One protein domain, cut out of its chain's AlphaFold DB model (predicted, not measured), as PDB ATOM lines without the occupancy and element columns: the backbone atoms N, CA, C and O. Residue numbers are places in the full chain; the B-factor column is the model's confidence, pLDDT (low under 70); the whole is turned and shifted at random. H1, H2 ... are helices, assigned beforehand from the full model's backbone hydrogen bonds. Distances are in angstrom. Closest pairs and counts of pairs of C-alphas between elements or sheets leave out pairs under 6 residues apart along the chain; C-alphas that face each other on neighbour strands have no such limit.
ATOM      1  N   GLN A  80     -40.512  25.246 -24.527       82.50
ATOM      2  CA  GLN A  80     -39.187  24.832 -24.085       82.50
ATOM      3  C   GLN A  80     -38.214  26.004 -24.229       82.50
ATOM      4  O   GLN A  80     -38.134  26.657 -25.269       82.50
ATOM      5  N   SER A  81     -37.476  26.310 -23.163       84.56
ATOM      6  CA  SER A  81     -36.443  27.346 -23.208       84.56
ATOM      7  C   SER A  81     -35.207  26.838 -23.946       84.56
ATOM      8  O   SER A  81     -34.801  25.708 -23.707       84.56
ATOM      9  N   ALA A  82     -34.520  27.692 -24.709       86.94
ATOM     10  CA  ALA A  82     -33.220  27.347 -25.304       86.94
ATOM     11  C   ALA A  82     -32.177  26.897 -24.253       86.94
ATOM     12  O   ALA A  82     -31.358  26.027 -24.523       86.94
ATOM     13  N   LEU A  83     -32.278  27.403 -23.015       88.38
ATOM     14  CA  LEU A  83     -31.465  26.971 -21.867       88.38
ATOM     15  C   LEU A  83     -31.719  25.515 -21.425       88.38
ATOM     16  O   LEU A  83     -30.971  24.984 -20.608       88.38
ATOM     17  N   ALA A  84     -32.774  24.862 -21.926       86.25
ATOM     18  CA  ALA A  84     -33.057  23.460 -21.626       86.25
ATOM     19  C   ALA A  84     -32.018  22.524 -22.258       86.25
ATOM     20  O   ALA A  84     -31.717  21.490 -21.672       86.25
ATOM     21  N   LEU A  85     -31.431  22.914 -23.398       88.38
ATOM     22  CA  LEU A  85     -30.375  22.148 -24.066       88.38
ATOM     23  C   LEU A  85     -29.107  22.050 -23.204       88.38
ATOM     24  O   LEU A  85     -28.447  21.020 -23.182       88.38
ATOM     25  N   PHE A  86     -28.810  23.106 -22.442       87.75
ATOM     26  CA  PHE A  86     -27.619  23.214 -21.594       87.75
ATOM     27  C   PHE A  86     -27.887  22.852 -20.132       87.75
ATOM     28  O   PHE A  86     -27.096  23.193 -19.256       87.75
ATOM     29  N   ARG A  87     -29.022  22.202 -19.843       88.00
ATOM     30  CA  ARG A  87     -29.483  21.984 -18.468       88.00
ATOM     31  C   ARG A  87     -28.462  21.235 -17.617       88.00
ATOM     32  O   ARG A  87     -28.184  21.686 -16.515       88.00
ATOM     33  N   SER A  88     -27.907  20.138 -18.124       87.88
ATOM     34  CA  SER A  88     -26.931  19.317 -17.398       87.88
ATOM     35  C   SER A  88     -25.638  20.082 -17.110       87.88
ATOM     36  O   SER A  88     -25.182  20.111 -15.970       87.88
ATOM     37  N   SER A  89     -25.078  20.751 -18.121       88.12
ATOM     38  CA  SER A  89     -23.843  21.529 -17.978       88.12
ATOM     39  C   SER A  89     -24.007  22.703 -17.010       88.12
ATOM     40  O   SER A  89     -23.140  22.940 -16.173       88.12
ATOM     41  N   LEU A  90     -25.133  23.423 -17.093       88.75
ATOM     42  CA  LEU A  90     -25.427  24.540 -16.195       88.75
ATOM     43  C   LEU A  90     -25.737  24.078 -14.771       88.75
ATOM     44  O   LEU A  90     -25.380  24.770 -13.827       88.75
ATOM     45  N   GLU A  91     -26.385  22.927 -14.602       89.44
ATOM     46  CA  GLU A  91     -26.647  22.346 -13.285       89.44
ATOM     47  C   GLU A  91     -25.341  22.025 -12.556       89.44
ATOM     48  O   GLU A  91     -25.155  22.494 -11.438       89.44
ATOM     49  N   PHE A  92     -24.410  21.335 -13.221       87.12
ATOM     50  CA  PHE A  92     -23.095  21.028 -12.656       87.12
ATOM     51  C   PHE A  92     -22.313  22.298 -12.284       87.12
ATOM     52  O   PHE A  92     -21.795  22.416 -11.176       87.12
ATOM     53  N   TYR A  93     -22.280  23.287 -13.181       87.62
ATOM     54  CA  TYR A  93     -21.546  24.531 -12.942       87.62
ATOM     55  C   TYR A  93     -22.139  25.365 -11.795       87.62
ATOM     56  O   TYR A  93     -21.413  25.902 -10.962       87.62
ATOM     57  N   LEU A  94     -23.470  25.478 -11.726       86.25
ATOM     58  CA  LEU A  94     -24.148  26.255 -10.683       86.25
ATOM     59  C   LEU A  94     -24.125  25.566  -9.311       86.25
ATOM     60  O   LEU A  94     -24.339  26.241  -8.300       86.25
ATOM     61  N   GLU A  95     -23.902  24.250  -9.262       84.75
ATOM     62  CA  GLU A  95     -23.648  23.527  -8.015       84.75
ATOM     63  C   GLU A  95     -22.261  23.842  -7.443       84.75
ATOM     64  O   GLU A  95     -22.159  24.094  -6.241       84.75
ATOM     65  N   ASP A  96     -21.229  23.890  -8.289       85.12
ATOM     66  CA  ASP A  96     -19.863  24.233  -7.871       85.12
ATOM     67  C   ASP A  96     -19.714  25.732  -7.549       85.12
ATOM     68  O   ASP A  96     -19.026  26.136  -6.606       85.12
ATOM     69  N   HIS A  97     -20.421  26.586  -8.295       83.62
ATOM     70  CA  HIS A  97     -20.367  28.042  -8.156       83.62
ATOM     71  C   HIS A  97     -21.761  28.651  -7.943       83.62
ATOM     72  O   HIS A  97     -22.348  29.236  -8.861       83.62
ATOM     73  N   PRO A  98     -22.318  28.555  -6.719       83.94
ATOM     74  CA  PRO A  98     -23.627  29.116  -6.412       83.94
ATOM     75  C   PRO A  98     -23.623  30.653  -6.539       83.94
ATOM     76  O   PRO A  98     -22.930  31.334  -5.774       83.94
ATOM     77  N   PRO A  99     -24.431  31.240  -7.443       85.44
ATOM     78  CA  PRO A  99     -24.440  32.683  -7.662       85.44
ATOM     79  C   PRO A  99     -25.077  33.425  -6.481       85.44
ATOM     80  O   PRO A  99     -26.070  32.985  -5.891       85.44
ATOM     81  N   LYS A 100     -24.569  34.616  -6.159       82.44
ATOM     82  CA  LYS A 100     -25.096  35.444  -5.066       82.44
ATOM     83  C   LYS A 100     -26.357  36.188  -5.467       82.44
ATOM     84  O   LYS A 100     -27.132  36.569  -4.607       82.44
ATOM     85  N   ASN A 101     -26.592  36.431  -6.752       84.88
ATOM     86  CA  ASN A 101     -27.769  37.161  -7.220       84.88
ATOM     87  C   ASN A 101     -28.265  36.634  -8.567       84.88
ATOM     88  O   ASN A 101     -27.512  36.077  -9.355       84.88
ATOM     89  N   ALA A 102     -29.536  36.897  -8.886       86.81
ATOM     90  CA  ALA A 102     -30.088  36.542 -10.199       86.81
ATOM     91  C   ALA A 102     -29.414  37.301 -11.363       86.81
ATOM     92  O   ALA A 102     -29.426  36.819 -12.488       86.81
ATOM     93  N   LYS A 103     -28.833  38.484 -11.103       89.88
ATOM     94  CA  LYS A 103     -28.045  39.240 -12.093       89.88
ATOM     95  C   LYS A 103     -26.713  38.560 -12.406       89.88
ATOM     96  O   LYS A 103     -26.353  38.445 -13.565       89.88
ATOM     97  N   GLU A 104     -26.028  38.090 -11.371       90.25
ATOM     98  CA  GLU A 104     -24.778  37.339 -11.501       90.25
ATOM     99  C   GLU A 104     -25.028  36.005 -12.209       90.25
ATOM    100  O   GLU A 104     -24.349  35.687 -13.173       90.25
ATOM    101  N   ALA A 105     -26.099  35.296 -11.834       90.00
ATOM    102  CA  ALA A 105     -26.526  34.088 -12.536       90.00
ATOM    103  C   ALA A 105     -26.814  34.341 -14.027       90.00
ATOM    104  O   ALA A 105     -26.493  33.506 -14.864       90.00
ATOM    105  N   ALA A 106     -27.418  35.486 -14.367       91.44
ATOM    106  CA  ALA A 106     -27.683  35.843 -15.757       91.44
ATOM    107  C   ALA A 106     -26.389  36.067 -16.552       91.44
ATOM    108  O   ALA A 106     -26.296  35.570 -17.668       91.44
ATOM    109  N   ALA A 107     -25.404  36.760 -15.968       91.38
ATOM    110  CA  ALA A 107     -24.102  36.980 -16.595       91.38
ATOM    111  C   ALA A 107     -23.347  35.658 -16.811       91.38
ATOM    112  O   ALA A 107     -22.918  35.383 -17.925       91.38
ATOM    113  N   LEU A 108     -23.294  34.789 -15.796       89.94
ATOM    114  CA  LEU A 108     -22.645  33.475 -15.899       89.94
ATOM    115  C   LEU A 108     -23.289  32.593 -16.977       89.94
ATOM    116  O   LEU A 108     -22.605  31.949 -17.767       89.94
ATOM    117  N   ILE A 109     -24.623  32.567 -17.037       91.19
ATOM    118  CA  ILE A 109     -25.341  31.794 -18.057       91.19
ATOM    119  C   ILE A 109     -25.077  32.365 -19.457       91.19
ATOM    120  O   ILE A 109     -24.927  31.591 -20.402       91.19
ATOM    121  N   GLU A 110     -25.000  33.690 -19.600       93.62
ATOM    122  CA  GLU A 110     -24.657  34.353 -20.863       93.62
ATOM    123  C   GLU A 110     -23.219  34.030 -21.299       93.62
ATOM    124  O   GLU A 110     -23.013  33.726 -22.467       93.62
ATOM    125  N   GLU A 111     -22.250  33.985 -20.383       90.38
ATOM    126  CA  GLU A 111     -20.863  33.598 -20.685       90.38
ATOM    127  C   GLU A 111     -20.742  32.135 -21.135       90.38
ATOM    128  O   GLU A 111     -20.049  31.837 -22.105       90.38
ATOM    129  N   ILE A 112     -21.447  31.218 -20.466       87.75
ATOM    130  CA  ILE A 112     -21.353  29.776 -20.751       87.75
ATOM    131  C   ILE A 112     -22.129  29.393 -22.014       87.75
ATOM    132  O   ILE A 112     -21.694  28.537 -22.781       87.75
ATOM    133  N   THR A 113     -23.313  29.979 -22.217       89.38
ATOM    134  CA  THR A 113     -24.235  29.555 -23.288       89.38
ATOM    135  C   THR A 113     -24.352  30.547 -24.438       89.38
ATOM    136  O   THR A 113     -24.931  30.209 -25.468       89.38
ATOM    137  N   GLY A 114     -23.874  31.783 -24.275       90.19
ATOM    138  CA  GLY A 114     -24.109  32.890 -25.209       90.19
ATOM    139  C   GLY A 114     -25.554  33.406 -25.219       90.19
ATOM    140  O   GLY A 114     -25.889  34.304 -25.991       90.19
ATOM    141  N   ILE A 115     -26.450  32.839 -24.399       91.38
ATOM    142  CA  ILE A 115     -27.881  33.151 -24.429       91.38
ATOM    143  C   ILE A 115     -28.217  34.170 -23.344       91.38
ATOM    144  O   ILE A 115     -28.266  33.860 -22.154       91.38
ATOM    145  N   LYS A 116     -28.602  35.369 -23.777       92.75
ATOM    146  CA  LYS A 116     -29.092  36.422 -22.887       92.75
ATOM    147  C   LYS A 116     -30.567  36.239 -22.530       92.75
ATOM    148  O   LYS A 116     -31.413  36.061 -23.409       92.75
ATOM    149  N   ARG A 117     -30.906  36.326 -21.238       91.38
ATOM    150  CA  ARG A 117     -32.292  36.271 -20.722       91.38
ATOM    151  C   ARG A 117     -32.527  37.291 -19.616       91.38
ATOM    152  O   ARG A 117     -31.593  37.762 -18.972       91.38
ATOM    153  N   SER A 118     -33.796  37.626 -19.375       93.31
ATOM    154  CA  SER A 118     -34.155  38.533 -18.281       93.31
ATOM    155  C   SER A 118     -33.934  37.877 -16.915       93.31
ATOM    156  O   SER A 118     -34.071  36.664 -16.753       93.31
ATOM    157  N   THR A 119     -33.653  38.686 -15.891       92.06
ATOM    158  CA  THR A 119     -33.406  38.203 -14.518       92.06
ATOM    159  C   THR A 119     -34.575  37.396 -13.949       92.06
ATOM    160  O   THR A 119     -34.363  36.432 -13.216       92.06
ATOM    161  N   GLY A 120     -35.816  37.748 -14.307       91.00
ATOM    162  CA  GLY A 120     -37.013  36.993 -13.932       91.00
ATOM    163  C   GLY A 120     -37.053  35.599 -14.560       91.00
ATOM    164  O   GLY A 120     -37.326  34.624 -13.864       91.00
ATOM    165  N   GLN A 121     -36.718  35.484 -15.851       90.81
ATOM    166  CA  GLN A 121     -36.642  34.192 -16.540       90.81
ATOM    167  C   GLN A 121     -35.523  33.314 -15.977       90.81
ATOM    168  O   GLN A 121     -35.757  32.136 -15.715       90.81
ATOM    169  N   ILE A 122     -34.349  33.895 -15.714       92.25
ATOM    170  CA  ILE A 122     -33.238  33.197 -15.054       92.25
ATOM    171  C   ILE A 122     -33.662  32.694 -13.673       92.25
ATOM    172  O   ILE A 122     -33.415  31.542 -13.335       92.25
ATOM    173  N   ARG A 123     -34.392  33.499 -12.895       90.50
ATOM    174  CA  ARG A 123     -34.918  33.072 -11.593       90.50
ATOM    175  C   ARG A 123     -35.845  31.863 -11.701       90.50
ATOM    176  O   ARG A 123     -35.760  30.953 -10.880       90.50
ATOM    177  N   THR A 124     -36.746  31.863 -12.680       90.88
ATOM    178  CA  THR A 124     -37.651  30.734 -12.939       90.88
ATOM    179  C   THR A 124     -36.874  29.491 -13.367       90.88
ATOM    180  O   THR A 124     -37.167  28.400 -12.887       90.88
ATOM    181  N   TYR A 125     -35.846  29.658 -14.200       90.81
ATOM    182  CA  TYR A 125     -34.957  28.580 -14.629       90.81
ATOM    183  C   TYR A 125     -34.149  27.981 -13.468       90.81
ATOM    184  O   TYR A 125     -34.144  26.774 -13.264       90.81
ATOM    185  N   MET A 126     -33.543  28.812 -12.620       89.44
ATOM    186  CA  MET A 126     -32.823  28.338 -11.433       89.44
ATOM    187  C   MET A 126     -33.736  27.520 -10.510       89.44
ATOM    188  O   MET A 126     -33.345  26.461 -10.019       89.44
ATOM    189  N   LYS A 127     -34.988  27.961 -10.325       88.62
ATOM    190  CA  LYS A 127     -35.992  27.198  -9.571       88.62
ATOM    191  C   LYS A 127     -36.353  25.870 -10.241       88.62
ATOM    192  O   LYS A 127     -36.560  24.897  -9.525       88.62
ATOM    193  N   SER A 128     -36.423  25.804 -11.575       87.94
ATOM    194  CA  SER A 128     -36.740  24.558 -12.290       87.94
ATOM    195  C   SER A 128     -35.598  23.535 -12.256       87.94
ATOM    196  O   SER A 128     -35.862  22.336 -12.346       87.94
ATOM    197  N   ILE A 129     -34.356  23.995 -12.064       87.94
ATOM    198  CA  ILE A 129     -33.185  23.166 -11.735       87.94
ATOM    199  C   ILE A 129     -33.188  22.750 -10.252       87.94
ATOM    200  O   ILE A 129     -32.448  21.864  -9.859       87.94
ATOM    201  N   GLY A 130     -34.038  23.324  -9.400       86.19
ATOM    202  CA  GLY A 130     -34.120  22.967  -7.980       86.19
ATOM    203  C   GLY A 130     -33.298  23.862  -7.050       86.19
ATOM    204  O   GLY A 130     -33.247  23.600  -5.848       86.19
ATOM    205  N   MET A 131     -32.701  24.945  -7.561       85.75
ATOM    206  CA  MET A 131     -32.049  25.959  -6.729       85.75
ATOM    207  C   MET A 131     -33.096  26.749  -5.940       85.75
ATOM    208  O   MET A 131     -34.126  27.171  -6.477       85.75
ATOM    209  N   LYS A 132     -32.820  27.006  -4.660       82.69
ATOM    210  CA  LYS A 132     -33.702  27.781  -3.781       82.69
ATOM    211  C   LYS A 132     -33.001  29.049  -3.313       82.69
ATOM    212  O   LYS A 132     -31.813  29.035  -2.998       82.69
ATOM    213  N   CYS A 133     -33.759  30.145  -3.234       80.50
ATOM    214  CA  CYS A 133     -33.298  31.338  -2.531       80.50
ATOM    215  C   CYS A 133     -33.150  30.989  -1.046       80.50
ATOM    216  O   CYS A 133     -34.123  30.551  -0.425       80.50
ATOM    217  N   ARG A 134     -31.973  31.217  -0.469       77.75
ATOM    218  CA  ARG A 134     -31.737  31.052   0.966       77.75
ATOM    219  C   ARG A 134     -31.916  32.382   1.680       77.75
ATOM    220  O   ARG A 134     -31.500  33.432   1.193       77.75
ATOM    221  N   LYS A 135     -32.558  32.339   2.849       68.50
ATOM    222  CA  LYS A 135     -32.664  33.511   3.717       68.50
ATOM    223  C   LYS A 135     -31.291  33.759   4.332       68.50
ATOM    224  O   LYS A 135     -30.839  32.968   5.154       68.50
ATOM    225  N   LEU A 176     -29.667  20.736  24.938       50.88
ATOM    226  CA  LEU A 176     -30.640  20.149  24.005       50.88
ATOM    227  C   LEU A 176     -30.015  19.605  22.710       50.88
ATOM    228  O   LEU A 176     -30.567  18.690  22.105       50.88
ATOM    229  N   ILE A 177     -28.856  20.115  22.287       56.28
ATOM    230  CA  ILE A 177     -28.275  19.774  20.975       56.28
ATOM    231  C   ILE A 177     -27.558  18.415  21.024       56.28
ATOM    232  O   ILE A 177     -27.627  17.646  20.066       56.28
ATOM    233  N   LEU A 178     -26.935  18.072  22.159       50.53
ATOM    234  CA  LEU A 178     -26.215  16.802  22.329       50.53
ATOM    235  C   LEU A 178     -27.161  15.588  22.336       50.53
ATOM    236  O   LEU A 178     -26.855  14.559  21.739       50.53
ATOM    237  N   CYS A 179     -28.337  15.726  22.957       51.75
ATOM    238  CA  CYS A 179     -29.356  14.674  22.992       51.75
ATOM    239  C   CYS A 179     -29.966  14.426  21.601       51.75
ATOM    240  O   CYS A 179     -30.275  13.293  21.245       51.75
ATOM    241  N   TRP A 180     -30.094  15.482  20.792       51.91
ATOM    242  CA  TRP A 180     -30.582  15.399  19.415       51.91
ATOM    243  C   TRP A 180     -29.559  14.771  18.461       51.91
ATOM    244  O   TRP A 180     -29.934  13.987  17.596       51.91
ATOM    245  N   LEU A 181     -28.270  15.075  18.632       54.16
ATOM    246  CA  LEU A 181     -27.188  14.492  17.834       54.16
ATOM    247  C   LEU A 181     -27.045  12.983  18.061       54.16
ATOM    248  O   LEU A 181     -26.952  12.242  17.088       54.16
ATOM    249  N   LEU A 182     -27.117  12.523  19.315       54.81
ATOM    250  CA  LEU A 182     -27.110  11.091  19.644       54.81
ATOM    251  C   LEU A 182     -28.352  10.362  19.097       54.81
ATOM    252  O   LEU A 182     -28.254   9.227  18.635       54.81
ATOM    253  N   PHE A 183     -29.511  11.028  19.087       54.91
ATOM    254  CA  PHE A 183     -30.739  10.494  18.492       54.91
ATOM    255  C   PHE A 183     -30.655  10.399  16.955       54.91
ATOM    256  O   PHE A 183     -31.066   9.403  16.367       54.91
ATOM    257  N   LEU A 184     -30.068  11.403  16.293       50.69
ATOM    258  CA  LEU A 184     -29.856  11.425  14.838       50.69
ATOM    259  C   LEU A 184     -28.827  10.388  14.363       50.69
ATOM    260  O   LEU A 184     -28.971   9.875  13.251       50.69
ATOM    261  N   ASP A 185     -27.828  10.069  15.189       46.12
ATOM    262  CA  ASP A 185     -26.845   9.018  14.907       46.12
ATOM    263  C   ASP A 185     -27.482   7.624  14.955       46.12
ATOM    264  O   ASP A 185     -27.331   6.823  14.034       46.12
ATOM    265  N   SER A 186     -28.328   7.381  15.961       55.19
ATOM    266  CA  SER A 186     -29.077   6.127  16.088       55.19
ATOM    267  C   SER A 186     -30.113   5.916  14.971       55.19
ATOM    268  O   SER A 186     -30.518   4.782  14.718       55.19
ATOM    269  N   CYS A 187     -30.531   6.987  14.286       57.06
ATOM    270  CA  CYS A 187     -31.439   6.951  13.135       57.06
ATOM    271  C   CYS A 187     -30.724   7.013  11.766       57.06
ATOM    272  O   CYS A 187     -31.399   7.124  10.744       57.06
ATOM    273  N   GLY A 188     -29.383   6.981  11.716       53.34
ATOM    274  CA  GLY A 188     -28.615   7.014  10.460       53.34
ATOM    275  C   GLY A 188     -28.663   8.352   9.704       53.34
ATOM    276  O   GLY A 188     -28.289   8.425   8.534       53.34
ATOM    277  N   HIS A 189     -29.112   9.428  10.353       56.31
ATOM    278  CA  HIS A 189     -29.294  10.750   9.744       56.31
ATOM    279  C   HIS A 189     -28.110  11.707   9.992       56.31
ATOM    280  O   HIS A 189     -28.111  12.837   9.486       56.31
ATOM    281  N   LEU A 190     -27.079  11.260  10.718       43.75
ATOM    282  CA  LEU A 190     -25.864  12.027  11.006       43.75
ATOM    283  C   LEU A 190     -25.111  12.540   9.757       43.75
ATOM    284  O   LEU A 190     -24.730  13.715   9.759       43.75
ATOM    285  N   PRO A 191     -24.951  11.772   8.654       50.78
ATOM    286  CA  PRO A 191     -24.273  12.286   7.462       50.78
ATOM    287  C   PRO A 191     -25.045  13.441   6.808       50.78
ATOM    288  O   PRO A 191     -24.446  14.392   6.305       50.78
ATOM    289  N   VAL A 192     -26.382  13.411   6.870       52.59
ATOM    290  CA  VAL A 192     -27.262  14.481   6.365       52.59
ATOM    291  C   VAL A 192     -27.175  15.729   7.245       52.59
ATOM    292  O   VAL A 192     -27.262  16.847   6.746       52.59
ATOM    293  N   PHE A 193     -26.985  15.557   8.555       44.03
ATOM    294  CA  PHE A 193     -26.837  16.660   9.502       44.03
ATOM    295  C   PHE A 193     -25.458  17.332   9.402       44.03
ATOM    296  O   PHE A 193     -25.378  18.560   9.353       44.03
ATOM    297  N   LEU A 194     -24.382  16.548   9.272       46.06
ATOM    298  CA  LEU A 194     -23.018  17.052   9.073       46.06
ATOM    299  C   LEU A 194     -22.870  17.795   7.740       46.06
ATOM    300  O   LEU A 194     -22.360  18.912   7.713       46.06
ATOM    301  N   SER A 195     -23.446  17.267   6.656       47.09
ATOM    302  CA  SER A 195     -23.523  17.981   5.369       47.09
ATOM    303  C   SER A 195     -24.468  19.195   5.392       47.09
ATOM    304  O   SER A 195     -24.416  20.037   4.492       47.09
ATOM    305  N   ARG A 196     -25.315  19.336   6.424       40.53
ATOM    306  CA  ARG A 196     -26.094  20.554   6.716       40.53
ATOM    307  C   ARG A 196     -25.264  21.589   7.474       40.53
ATOM    308  O   ARG A 196     -25.398  22.768   7.171       40.53
ATOM    309  N   LEU A 197     -24.405  21.161   8.400       40.25
ATOM    310  CA  LEU A 197     -23.490  22.021   9.161       40.25
ATOM    311  C   LEU A 197     -22.354  22.579   8.295       40.25
ATOM    312  O   LEU A 197     -22.143  23.787   8.299       40.25
ATOM    313  N   GLN A 198     -21.728  21.757   7.447       40.44
ATOM    314  CA  GLN A 198     -20.780  22.231   6.423       40.44
ATOM    315  C   GLN A 198     -21.445  23.228   5.447       40.44
ATOM    316  O   GLN A 198     -20.814  24.146   4.930       40.44
ATOM    317  N   ARG A 199     -22.767  23.116   5.248       38.94
ATOM    318  CA  ARG A 199     -23.580  24.065   4.466       38.94
ATOM    319  C   ARG A 199     -23.830  25.406   5.164       38.94
ATOM    320  O   ARG A 199     -24.174  26.362   4.470       38.94
ATOM    321  N   VAL A 200     -23.710  25.472   6.493       41.25
ATOM    322  CA  VAL A 200     -23.841  26.708   7.287       41.25
ATOM    323  C   VAL A 200     -22.549  27.525   7.232       41.25
ATOM    324  O   VAL A 200     -22.616  28.749   7.232       41.25
ATOM    325  N   GLU A 201     -21.380  26.897   7.092       39.44
ATOM    326  CA  GLU A 201     -20.118  27.631   6.889       39.44
ATOM    327  C   GLU A 201     -20.056  28.312   5.509       39.44
ATOM    328  O   GLU A 201     -19.540  29.421   5.389       39.44
ATOM    329  N   ASN A 202     -20.730  27.748   4.501       39.84
ATOM    330  CA  ASN A 202     -20.899  28.356   3.171       39.84
ATOM    331  C   ASN A 202     -22.076  29.361   3.084       39.84
ATOM    332  O   ASN A 202     -22.523  29.702   1.989       39.84
ATOM    333  N   ALA A 203     -22.616  29.844   4.213       41.88
ATOM    334  CA  ALA A 203     -23.845  30.653   4.288       41.88
ATOM    335  C   ALA A 203     -23.745  32.104   3.760       41.88
ATOM    336  O   ALA A 203     -24.577  32.946   4.102       41.88
ATOM    337  N   SER A 204     -22.774  32.413   2.900       46.56
ATOM    338  CA  SER A 204     -22.675  33.710   2.219       46.56
ATOM    339  C   SER A 204     -23.430  33.763   0.884       46.56
ATOM    340  O   SER A 204     -23.519  34.832   0.276       46.56
ATOM    341  N   THR A 205     -24.003  32.648   0.415       49.06
ATOM    342  CA  THR A 205     -24.626  32.563  -0.914       49.06
ATOM    343  C   THR A 205     -26.159  32.557  -0.855       49.06
ATOM    344  O   THR A 205     -26.809  31.783  -0.150       49.06
ATOM    345  N   PHE A 206     -26.760  33.481  -1.609       49.91
ATOM    346  CA  PHE A 206     -28.207  33.730  -1.693       49.91
ATOM    347  C   PHE A 206     -28.972  32.620  -2.434       49.91
ATOM    348  O   PHE A 206     -30.183  32.485  -2.252       49.91
ATOM    349  N   TRP A 207     -28.287  31.813  -3.249       52.22
ATOM    350  CA  TRP A 207     -28.846  30.661  -3.952       52.22
ATOM    351  C   TRP A 207     -28.078  29.395  -3.599       52.22
ATOM    352  O   TRP A 207     -26.857  29.372  -3.653       52.22
ATOM    353  N   GLY A 208     -28.796  28.326  -3.269       60.03
ATOM    354  CA  GLY A 208     -28.198  27.011  -3.064       60.03
ATOM    355  C   GLY A 208     -29.257  25.916  -3.038       60.03
ATOM    356  O   GLY A 208     -30.440  26.199  -2.817       60.03
ATOM    357  N   ARG A 209     -28.831  24.672  -3.260       58.16
ATOM    358  CA  ARG A 209     -29.693  23.482  -3.246       58.16
ATOM    359  C   ARG A 209     -29.891  22.921  -1.831       58.16
ATOM    360  O   ARG A 209     -28.962  23.019  -0.986       58.16
TER     361      ARG A 209
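This is residues 80 to 135 and 176 to 209 of the 209 residues of the protein "HTH_33 domain-containing protein" of marine metagenome (UniProt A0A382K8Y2). Three helices, H1, H2 and H3, form a small head, and H4 and H5, meeting as a V, make a long arm. The tail after H5 returns to the head, residues 207 to 208 pairing antiparallel with 132 to 133. The printed part, 90 residues, is all helix, H1 to H5 in chain order, and loose: radius of gyration of the C-alphas 16.7 A, spans 51 by 23 by 18 A.

Find C-alpha 102 at (-30.088, 36.542, -10.199); H2 runs 15.9 A to residue 113. H1 is residues 87 to 96, H3 119 to 128, H4 177 to 186. H5, residues 190 to 201, ends at (-20.118, 27.631, 6.889).

H2, with residues 102 to 106 alone, touches H3, about perpendicular at 78 degrees; their closest C-alphas, Ala 102 and Thr 119, are 5.7 A apart. H1 is near H3. H4 and H5 are close but not clearly touching, at a steep tilt of 43 degrees. O i to N i+4 pairs are within hydrogen-bond range throughout H1 to H4, and 7 of 8 in H5.

Residues 136 to 175 are not printed, a 24.4 A gap between C-alphas 135 and 176. Residues 135 and 176 to 209 have pLDDT under 70.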